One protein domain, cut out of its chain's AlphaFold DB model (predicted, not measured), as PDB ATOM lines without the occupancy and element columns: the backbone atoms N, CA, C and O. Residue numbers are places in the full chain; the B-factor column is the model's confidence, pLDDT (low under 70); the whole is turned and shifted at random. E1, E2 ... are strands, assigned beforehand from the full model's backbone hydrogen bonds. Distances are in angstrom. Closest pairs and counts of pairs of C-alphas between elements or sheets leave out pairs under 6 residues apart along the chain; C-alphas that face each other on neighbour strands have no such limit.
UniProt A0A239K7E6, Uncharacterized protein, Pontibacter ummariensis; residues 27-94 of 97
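What this domain is: This is residues 27 to 94 of the 97 residues of an uncharacterized protein of Pontibacter ummariensis (UniProt A0A239K7E6). Two separate two-stranded hairpins, E1 with E2 and E3 with E4, make a loose, splayed body; they stand slanted to each other and come near where E2 and the last part of E4 approach. A long loop joins the hairpins and a long tail follows E4; residues 49 to 54 of the loop and 87 to 94 of the tail stick out. The printed part has 68 residues, with no named helix and four strands, E1, E2, E3 and E4 in that order, in two antiparallel sheets, E1 - E2 and E3 - E4. The class is all strand, though under half of the residues, 31 of 68, are in named elements. The whole is only just loose, close to extended, with a radius of gyration of the C-alphas of 15.9 A, and elongated, spanning 41 by 25 by 23 A.

Where its parts are: E1, residues 27 to 34, begins at C-alpha 27 (139.109, 204.293, 201.954) and is 21.9 A long. E2, residues 37 to 44, measures 23.2 A. E3, residues 59 to 65, measures 19.6 A. E4, residues 72 to 79, measures 20.3 A and ends at C-alpha 79 (152.478, 197.391, 200.797).

How they stand to each other: E1 and E2 form an antiparallel hairpin at 162 degrees, with N 29 and O 41 2.9 A apart, within hydrogen-bond range. E3 and E4 form another at 161 degrees, with N 62 and O 76 at 2.8 A. The closest C-alphas of E2 and E4 are those of Ser 41 and Leu 78, 7.6 A apart. E1 is apart from E3 and E4, and E2 from E3.

The domain as a whole: The two C-alphas farthest apart, of Lys 35 and Tyr 50, are 43.9 A apart. The printed part has no cut. The link from E2 to E3, 14 residues, is long. Mean pLDDT of the printed part is 84.1; residues 51 to 55 and 88 to 94 are under 70.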
ATOM      1  N   GLU A  27     139.896 204.363 203.175       89.31
ATOM      2  CA  GLU A  27     139.109 204.293 201.954       89.31
ATOM      3  C   GLU A  27     139.686 203.214 201.045       89.31
ATOM      4  O   GLU A  27     140.820 203.323 200.576       89.31
ATOM      5  N   PHE A  28     138.902 202.157 200.826       92.19
ATOM      6  CA  PHE A  28     139.183 201.197 199.771       92.19
ATOM      7  C   PHE A  28     138.687 201.750 198.442       92.19
ATOM      8  O   PHE A  28     137.516 202.093 198.301       92.19
ATOM      9  N   GLU A  29     139.563 201.730 197.449       95.00
ATOM     10  CA  GLU A  29     139.225 202.046 196.071       95.00
ATOM     11  C   GLU A  29     139.478 200.817 195.201       95.00
ATOM     12  O   GLU A  29     140.554 200.215 195.247       95.00
ATOM     13  N   LEU A  30     138.486 200.444 194.391       95.19
ATOM     14  CA  LEU A  30     138.633 199.422 193.361       95.19
ATOM     15  C   LEU A  30     138.394 200.056 191.991       95.19
ATOM     16  O   LEU A  30     137.257 200.295 191.591       95.19
ATOM     17  N   GLN A  31     139.476 200.297 191.262       97.19
ATOM     18  CA  GLN A  31     139.443 200.904 189.939       97.19
ATOM     19  C   GLN A  31     139.507 199.824 188.855       97.19
ATOM     20  O   GLN A  31     140.418 198.995 188.841       97.19
ATOM     21  N   HIS A  32     138.565 199.843 187.911       97.25
ATOM     22  CA  HIS A  32     138.668 199.049 186.683       97.25
ATOM     23  C   HIS A  32     139.697 199.677 185.739       97.25
ATOM     24  O   HIS A  32     139.631 200.876 185.474       97.25
ATOM     25  N   LEU A  33     140.649 198.880 185.250       97.38
ATOM     26  CA  LEU A  33     141.682 199.345 184.321       97.38
ATOM     27  C   LEU A  33     141.351 198.934 182.883       97.38
ATOM     28  O   LEU A  33     141.276 199.777 181.992       97.38
ATOM     29  N   SER A  34     141.149 197.635 182.645       97.69
ATOM     30  CA  SER A  34     140.755 197.096 181.338       97.69
ATOM     31  C   SER A  34     140.333 195.631 181.460       97.69
ATOM     32  O   SER A  34     140.872 194.915 182.293       97.69
ATOM     33  N   LYS A  35     139.411 195.132 180.622       96.00
ATOM     34  CA  LYS A  35     138.986 193.709 180.624       96.00
ATOM     35  C   LYS A  35     138.695 193.198 182.052       96.00
ATOM     36  O   LYS A  35     137.772 193.701 182.682       96.00
ATOM     37  N   ASN A  36     139.512 192.263 182.550       93.38
ATOM     38  CA  ASN A  36     139.439 191.664 183.887       93.38
ATOM     39  C   ASN A  36     140.550 192.174 184.828       93.38
ATOM     40  O   ASN A  36     140.902 191.514 185.803       93.38
ATOM     41  N   GLU A  37     141.151 193.316 184.509       95.94
ATOM     42  CA  GLU A  37     142.213 193.954 185.270       95.94
ATOM     43  C   GLU A  37     141.643 195.078 186.138       95.94
ATOM     44  O   GLU A  37     140.969 195.993 185.654       95.94
ATOM     45  N   TYR A  38     141.941 194.999 187.433       95.75
ATOM     46  CA  TYR A  38     141.487 195.938 188.448       95.75
ATOM     47  C   TYR A  38     142.653 196.327 189.351       95.75
ATOM     48  O   TYR A  38     143.514 195.499 189.663       95.75
ATOM     49  N   ARG A  39     142.648 197.574 189.816       95.50
ATOM     50  CA  ARG A  39     143.550 198.079 190.846       95.50
ATOM     51  C   ARG A  39     142.785 198.240 192.146       95.50
ATOM     52  O   ARG A  39     141.803 198.968 192.188       95.50
ATOM     53  N   LEU A  40     143.265 197.571 193.186       95.75
ATOM     54  CA  LEU A  40     142.804 197.766 194.553       95.75
ATOM     55  C   LEU A  40     143.801 198.667 195.283       95.75
ATOM     56  O   LEU A  40     144.988 198.340 195.341       95.75
ATOM     57  N   SER A  41     143.306 199.757 195.854       94.81
ATOM     58  CA  SER A  41     144.062 200.696 196.679       94.81
ATOM     59  C   SER A  41     143.384 200.846 198.040       94.81
ATOM     60  O   SER A  41     142.173 200.661 198.161       94.81
ATOM     61  N   LEU A  42     144.168 201.172 199.066       92.19
ATOM     62  CA  LEU A  42     143.672 201.481 200.403       92.19
ATOM     63  C   LEU A  42     144.405 202.711 200.932       92.19
ATOM     64  O   LEU A  42     145.619 202.661 201.133       92.19
ATOM     65  N   ASN A  43     143.658 203.777 201.198       90.12
ATOM     66  CA  ASN A  43     144.152 204.940 201.924       90.12
ATOM     67  C   ASN A  43     143.831 204.754 203.408       90.12
ATOM     68  O   ASN A  43     142.660 204.673 203.762       90.12
ATOM     69  N   VAL A  44     144.844 204.667 204.273       85.25
ATOM     70  CA  VAL A  44     144.661 204.528 205.729       85.25
ATOM     71  C   VAL A  44     144.996 205.844 206.412       85.25
ATOM     72  O   VAL A  44     146.056 206.421 206.169       85.25
ATOM     73  N   TYR A  45     144.114 206.294 207.301       82.69
ATOM     74  CA  TYR A  45     144.317 207.511 208.080       82.69
ATOM     75  C   TYR A  45     144.815 207.165 209.483       82.69
ATOM     76  O   TYR A  45     144.221 206.340 210.181       82.69
ATOM     77  N   PHE A  46     145.900 207.808 209.905       77.06
ATOM     78  CA  PHE A  46     146.494 207.625 211.227       77.06
ATOM     79  C   PHE A  46     146.902 208.975 211.827       77.06
ATOM     80  O   PHE A  46     147.206 209.924 211.106       77.06
ATOM     81  N   ASP A  47     146.908 209.052 213.157       75.88
ATOM     82  CA  ASP A  47     147.376 210.228 213.889       75.88
ATOM     83  C   ASP A  47     148.906 210.190 214.012       75.88
ATOM     84  O   ASP A  47     149.472 209.249 214.569       75.88
ATOM     85  N   GLU A  48     149.585 211.205 213.478       74.94
ATOM     86  CA  GLU A  48     151.045 211.326 213.547       74.94
ATOM     87  C   GLU A  48     151.544 211.990 214.846       74.94
ATOM     88  O   GLU A  48     152.702 211.799 215.214       74.94
ATOM     89  N   ILE A  49     150.695 212.742 215.559       73.69
ATOM     90  CA  ILE A  49     151.065 213.538 216.744       73.69
ATOM     91  C   ILE A  49     150.759 212.782 218.041       73.69
ATOM     92  O   ILE A  49     151.627 212.688 218.909       73.69
ATOM     93  N   TYR A  50     149.540 212.257 218.186       71.56
ATOM     94  CA  TYR A  50     149.093 211.540 219.391       71.56
ATOM     95  C   TYR A  50     148.932 210.031 219.173       71.56
ATOM     96  O   TYR A  50     148.682 209.288 220.126       71.56
ATOM     97  N   GLY A  51     149.110 209.552 217.938       68.62
ATOM     98  CA  GLY A  51     149.216 208.125 217.658       68.62
ATOM     99  C   GLY A  51     150.481 207.522 218.269       68.62
ATOM    100  O   GLY A  51     151.451 208.218 218.580       68.62
ATOM    101  N   ARG A  52     150.512 206.196 218.457       68.50
ATOM    102  CA  ARG A  52     151.751 205.557 218.923       68.50
ATOM    103  C   ARG A  52     152.831 205.705 217.852       68.50
ATOM    104  O   ARG A  52     152.631 205.303 216.705       68.50
ATOM    105  N   GLN A  53     154.000 206.206 218.246       56.22
ATOM    106  CA  GLN A  53     155.199 206.164 217.411       56.22
ATOM    107  C   GLN A  53     155.440 204.724 216.925       56.22
ATOM    108  O   GLN A  53     155.419 203.787 217.724       56.22
ATOM    109  N   ASN A  54     155.667 204.565 215.617       57.53
ATOM    110  CA  ASN A  54     155.925 203.300 214.905       57.53
ATOM    111  C   ASN A  54     154.707 202.418 214.565       57.53
ATOM    112  O   ASN A  54     154.886 201.241 214.267       57.53
ATOM    113  N   GLN A  55     153.489 202.965 214.538       62.47
ATOM    114  CA  GLN A  55     152.286 202.241 214.085       62.47
ATOM    115  C   GLN A  55     151.975 202.342 212.584       62.47
ATOM    116  O   GLN A  55     150.858 202.061 212.159       62.47
ATOM    117  N   LYS A  56     152.943 202.749 211.755       72.12
ATOM    118  CA  LYS A  56     152.775 202.675 210.300       72.12
ATOM    119  C   LYS A  56     152.995 201.222 209.887       72.12
ATOM    120  O   LYS A  56     154.139 200.783 209.772       72.12
ATOM    121  N   ASP A  57     151.909 200.481 209.705       77.62
ATOM    122  CA  ASP A  57     151.988 199.130 209.161       77.62
ATOM    123  C   ASP A  57     152.629 199.193 207.768       77.62
ATOM    124  O   ASP A  57     152.152 199.885 206.867       77.62
ATOM    125  N   GLY A  58     153.739 198.477 207.581       85.12
ATOM    126  CA  GLY A  58     154.444 198.450 206.296       85.12
ATOM    127  C   GLY A  58     153.637 197.775 205.181       85.12
ATOM    128  O   GLY A  58     153.949 197.940 204.002       85.12
ATOM    129  N   ALA A  59     152.601 197.017 205.544       89.62
ATOM    130  CA  ALA A  59     151.646 196.430 204.623       89.62
ATOM    131  C   ALA A  59     150.320 196.105 205.321       89.62
ATOM    132  O   ALA A  59     150.290 195.829 206.518       89.62
ATOM    133  N   VAL A  60     149.246 196.048 204.534       89.19
ATOM    134  CA  VAL A  60     147.925 195.573 204.956       89.19
ATOM    135  C   VAL A  60     147.595 194.265 204.244       89.19
ATOM    136  O   VAL A  60     147.807 194.128 203.036       89.19
ATOM    137  N   PHE A  61     147.050 193.304 204.988       92.81
ATOM    138  CA  PHE A  61     146.571 192.033 204.449       92.81
ATOM    139  C   PHE A  61     145.073 192.120 204.165       92.81
ATOM    140  O   PHE A  61     144.271 192.358 205.066       92.81
ATOM    141  N   VAL A  62     144.691 191.912 202.909       94.50
ATOM    142  CA  VAL A  62     143.304 191.982 202.441       94.50
ATOM    143  C   VAL A  62     142.854 190.604 201.989       94.50
ATOM    144  O   VAL A  62     143.568 189.918 201.260       94.50
ATOM    145  N   THR A  63     141.646 190.211 202.385       96.44
ATOM    146  CA  THR A  63     140.994 188.997 201.885       96.44
ATOM    147  C   THR A  63     139.747 189.381 201.102       96.44
ATOM    148  O   THR A  63     138.927 190.161 201.580       96.44
ATOM    149  N   ILE A  64     139.620 188.851 199.889       95.25
ATOM    150  CA  ILE A  64     138.437 188.991 199.042       95.25
ATOM    151  C   ILE A  64     137.583 187.749 199.242       95.25
ATOM    152  O   ILE A  64     138.095 186.630 199.165       95.25
ATOM    153  N   PHE A  65     136.290 187.964 199.456       97.44
ATOM    154  CA  PHE A  65     135.298 186.914 199.633       97.44
ATOM    155  C   PHE A  65     134.313 186.915 198.464       97.44
ATOM    156  O   PHE A  65     133.982 187.968 197.913       97.44
ATOM    157  N   GLU A  66     133.860 185.731 198.069       97.00
ATOM    158  CA  GLU A  66     132.729 185.585 197.159       97.00
ATOM    159  C   GLU A  66     131.438 185.934 197.909       97.00
ATOM    160  O   GLU A  66     131.214 185.470 199.021       97.00
ATOM    161  N   LYS A  67     130.597 186.782 197.309       94.50
ATOM    162  CA  LYS A  67     129.461 187.409 197.999       94.50
ATOM    163  C   LYS A  67     128.339 186.430 198.373       94.50
ATOM    164  O   LYS A  67     127.619 186.686 199.329       94.50
ATOM    165  N   GLY A  68     128.110 185.381 197.587       97.81
ATOM    166  CA  GLY A  68     127.010 184.439 197.801       97.81
ATOM    167  C   GLY A  68     127.289 183.382 198.869       97.81
ATOM    168  O   GLY A  68     126.359 182.908 199.514       97.81
ATOM    169  N   THR A  69     128.549 183.001 199.044       97.69
ATOM    170  CA  THR A  69     128.986 181.890 199.899       97.69
ATOM    171  C   THR A  69     129.884 182.329 201.048       97.69
ATOM    172  O   THR A  69     130.229 181.490 201.879       97.69
ATOM    173  N   ASP A  70     130.297 183.601 201.077       96.44
ATOM    174  CA  ASP A  70     131.281 184.164 202.008       96.44
ATOM    175  C   ASP A  70     132.606 183.384 202.041       96.44
ATOM    176  O   ASP A  70     133.371 183.433 203.007       96.44
ATOM    177  N   GLN A  71     132.915 182.648 200.971       97.94
ATOM    178  CA  GLN A  71     134.168 181.913 200.862       97.94
ATOM    179  C   GLN A  71     135.302 182.848 200.457       97.94
ATOM    180  O   GLN A  71     135.168 183.650 199.532       97.94
ATOM    181  N   ALA A  72     136.449 182.722 201.128       96.94
ATOM    182  CA  ALA A  72     137.654 183.455 200.766       96.94
ATOM    183  C   ALA A  72     138.151 182.993 199.388       96.94
ATOM    184  O   ALA A  72     138.481 181.824 199.194       96.94
ATOM    185  N   VAL A  73     138.224 183.920 198.434       96.56
ATOM    186  CA  VAL A  73     138.669 183.643 197.059       96.56
ATOM    187  C   VAL A  73     140.070 184.158 196.775       96.56
ATOM    188  O   VAL A  73     140.731 183.670 195.858       96.56
ATOM    189  N   ARG A  74     140.542 185.161 197.525       95.44
ATOM    190  CA  ARG A  74     141.871 185.736 197.301       95.44
ATOM    191  C   ARG A  74     142.431 186.399 198.546       95.44
ATOM    192  O   ARG A  74     141.709 187.098 199.244       95.44
ATOM    193  N   HIS A  75     143.741 186.275 198.732       96.94
ATOM    194  CA  HIS A  75     144.505 187.069 199.688       96.94
ATOM    195  C   HIS A  75     145.453 187.999 198.931       96.94
ATOM    196  O   HIS A  75     146.096 187.588 197.962       96.94
ATOM    197  N   LEU A  76     145.510 189.256 199.349       95.38
ATOM    198  CA  LEU A  76     146.349 190.299 198.778       95.38
ATOM    199  C   LEU A  76     147.146 190.963 199.897       95.38
ATOM    200  O   LEU A  76     146.616 191.216 200.977       95.38
ATOM    201  N   THR A  77     148.399 191.294 199.610       95.75
ATOM    202  CA  THR A  77     149.219 192.136 200.483       95.75
ATOM    203  C   THR A  77     149.381 193.483 199.803       95.75
ATOM    204  O   THR A  77     149.931 193.558 198.702       95.75
ATOM    205  N   LEU A  78     148.889 194.539 200.442       94.06
ATOM    206  CA  LEU A  78     149.016 195.914 199.975       94.06
ATOM    207  C   LEU A  78     150.173 196.573 200.734       94.06
ATOM    208  O   LEU A  78     149.995 196.920 201.901       94.06
ATOM    209  N   PRO A  79     151.372 196.710 200.137       94.12
ATOM    210  CA  PRO A  79     152.478 197.391 200.797       94.12
ATOM    211  C   PRO A  79     152.196 198.892 200.887       94.12
ATOM    212  O   PRO A  79     151.625 199.473 199.961       94.12
ATOM    213  N   LEU A  80     152.664 199.525 201.961       91.38
ATOM    214  CA  LEU A  80     152.658 200.978 202.081       91.38
ATOM    215  C   LEU A  80     153.465 201.575 200.920       91.38
ATOM    216  O   LEU A  80     154.644 201.261 200.742       91.38
ATOM    217  N   LYS A  81     152.815 202.403 200.100       91.75
ATOM    218  CA  LYS A  81     153.449 203.046 198.940       91.75
ATOM    219  C   LYS A  81     153.991 204.421 199.277       91.75
ATOM    220  O   LYS A  81     155.136 204.718 198.956       91.75
ATOM    221  N   GLU A  82     153.171 205.237 199.922       89.94
ATOM    222  CA  GLU A  82     153.509 206.607 200.263       89.94
ATOM    223  C   GLU A  82     152.754 207.060 201.509       89.94
ATOM    224  O   GLU A  82     151.835 206.402 201.996       89.94
ATOM    225  N   THR A  83     153.188 208.186 202.057       86.44
ATOM    226  CA  THR A  83     152.526 208.867 203.163       86.44
ATOM    227  C   THR A  83     152.553 210.348 202.854       86.44
ATOM    228  O   THR A  83     153.604 210.892 202.515       86.44
ATOM    229  N   SER A  84     151.407 211.000 202.982       85.88
ATOM    230  CA  SER A  84     151.274 212.438 202.800       85.88
ATOM    231  C   SER A  84     150.562 213.044 204.001       85.88
ATOM    232  O   SER A  84     149.692 212.422 204.614       85.88
ATOM    233  N   LEU A  85     150.962 214.263 204.361       82.88
ATOM    234  CA  LEU A  85     150.264 215.025 205.383       82.88
ATOM    235  C   LEU A  85     148.940 215.521 204.793       82.88
ATOM    236  O   LEU A  85     148.925 216.177 203.747       82.88
ATOM    237  N   LEU A  86     147.832 215.232 205.469       75.88
ATOM    238  CA  LEU A  86     146.537 215.779 205.089       75.88
ATOM    239  C   LEU A  86     146.450 217.250 205.504       75.88
ATOM    240  O   LEU A  86     146.432 217.580 206.689       75.88
ATOM    241  N   ASN A  87     146.353 218.140 204.517       70.06
ATOM    242  CA  ASN A  87     146.081 219.554 204.750       70.06
ATOM    243  C   ASN A  87     144.570 219.770 204.881       70.06
ATOM    244  O   ASN A  87     143.873 219.997 203.891       70.06
ATOM    245  N   TYR A  88     144.050 219.712 206.105       59.94
ATOM    246  CA  TYR A  88     142.657 220.070 206.363       59.94
ATOM    247  C   TYR A  88     142.465 221.587 206.209       59.94
ATOM    248  O   TYR A  88     143.004 222.375 206.980       59.94
ATOM    249  N   THR A  89     141.666 222.012 205.228       54.34
ATOM    250  CA  THR A  89     141.264 223.421 205.047       54.34
ATOM    251  C   THR A  89     140.126 223.848 205.976       54.34
ATOM    252  O   THR A  89     139.877 225.041 206.126       54.34
ATOM    253  N   ASN A  90     139.445 222.900 206.630       50.12
ATOM    254  CA  ASN A  90     138.344 223.174 207.548       50.12
ATOM    255  C   ASN A  90     138.563 222.482 208.902       50.12
ATOM    256  O   ASN A  90     138.425 221.267 209.029       50.12
ATOM    257  N   VAL A  91     138.856 223.286 209.926       51.44
ATOM    258  CA  VAL A  91     139.091 222.852 211.316       51.44
ATOM    259  C   VAL A  91     137.818 222.300 211.988       51.44
ATOM    260  O   VAL A  91     137.911 221.646 213.023       51.44
ATOM    261  N   ALA A  92     136.623 222.502 211.416       46.84
ATOM    262  CA  ALA A  92     135.376 221.938 211.946       46.84
ATOM    263  C   ALA A  92     135.230 220.430 211.669       46.84
ATOM    264  O   ALA A  92     134.530 219.750 212.411       46.84
ATOM    265  N   VAL A  93     135.952 219.885 210.681       44.31
ATOM    266  CA  VAL A  93     136.185 218.435 210.554       44.31
ATOM    267  C   VAL A  93     137.472 218.086 211.305       44.31
ATOM    268  O   VAL A  93     138.369 217.416 210.801       44.31
ATOM    269  N   ARG A  94     137.584 218.556 212.551       36.84
ATOM    270  CA  ARG A  94     138.365 217.814 213.536       36.84
ATOM    271  C   ARG A  94     137.593 216.524 213.737       36.84
ATOM    272  O   ARG A  94     136.546 216.525 214.379       36.84
TER     273      ARG A  94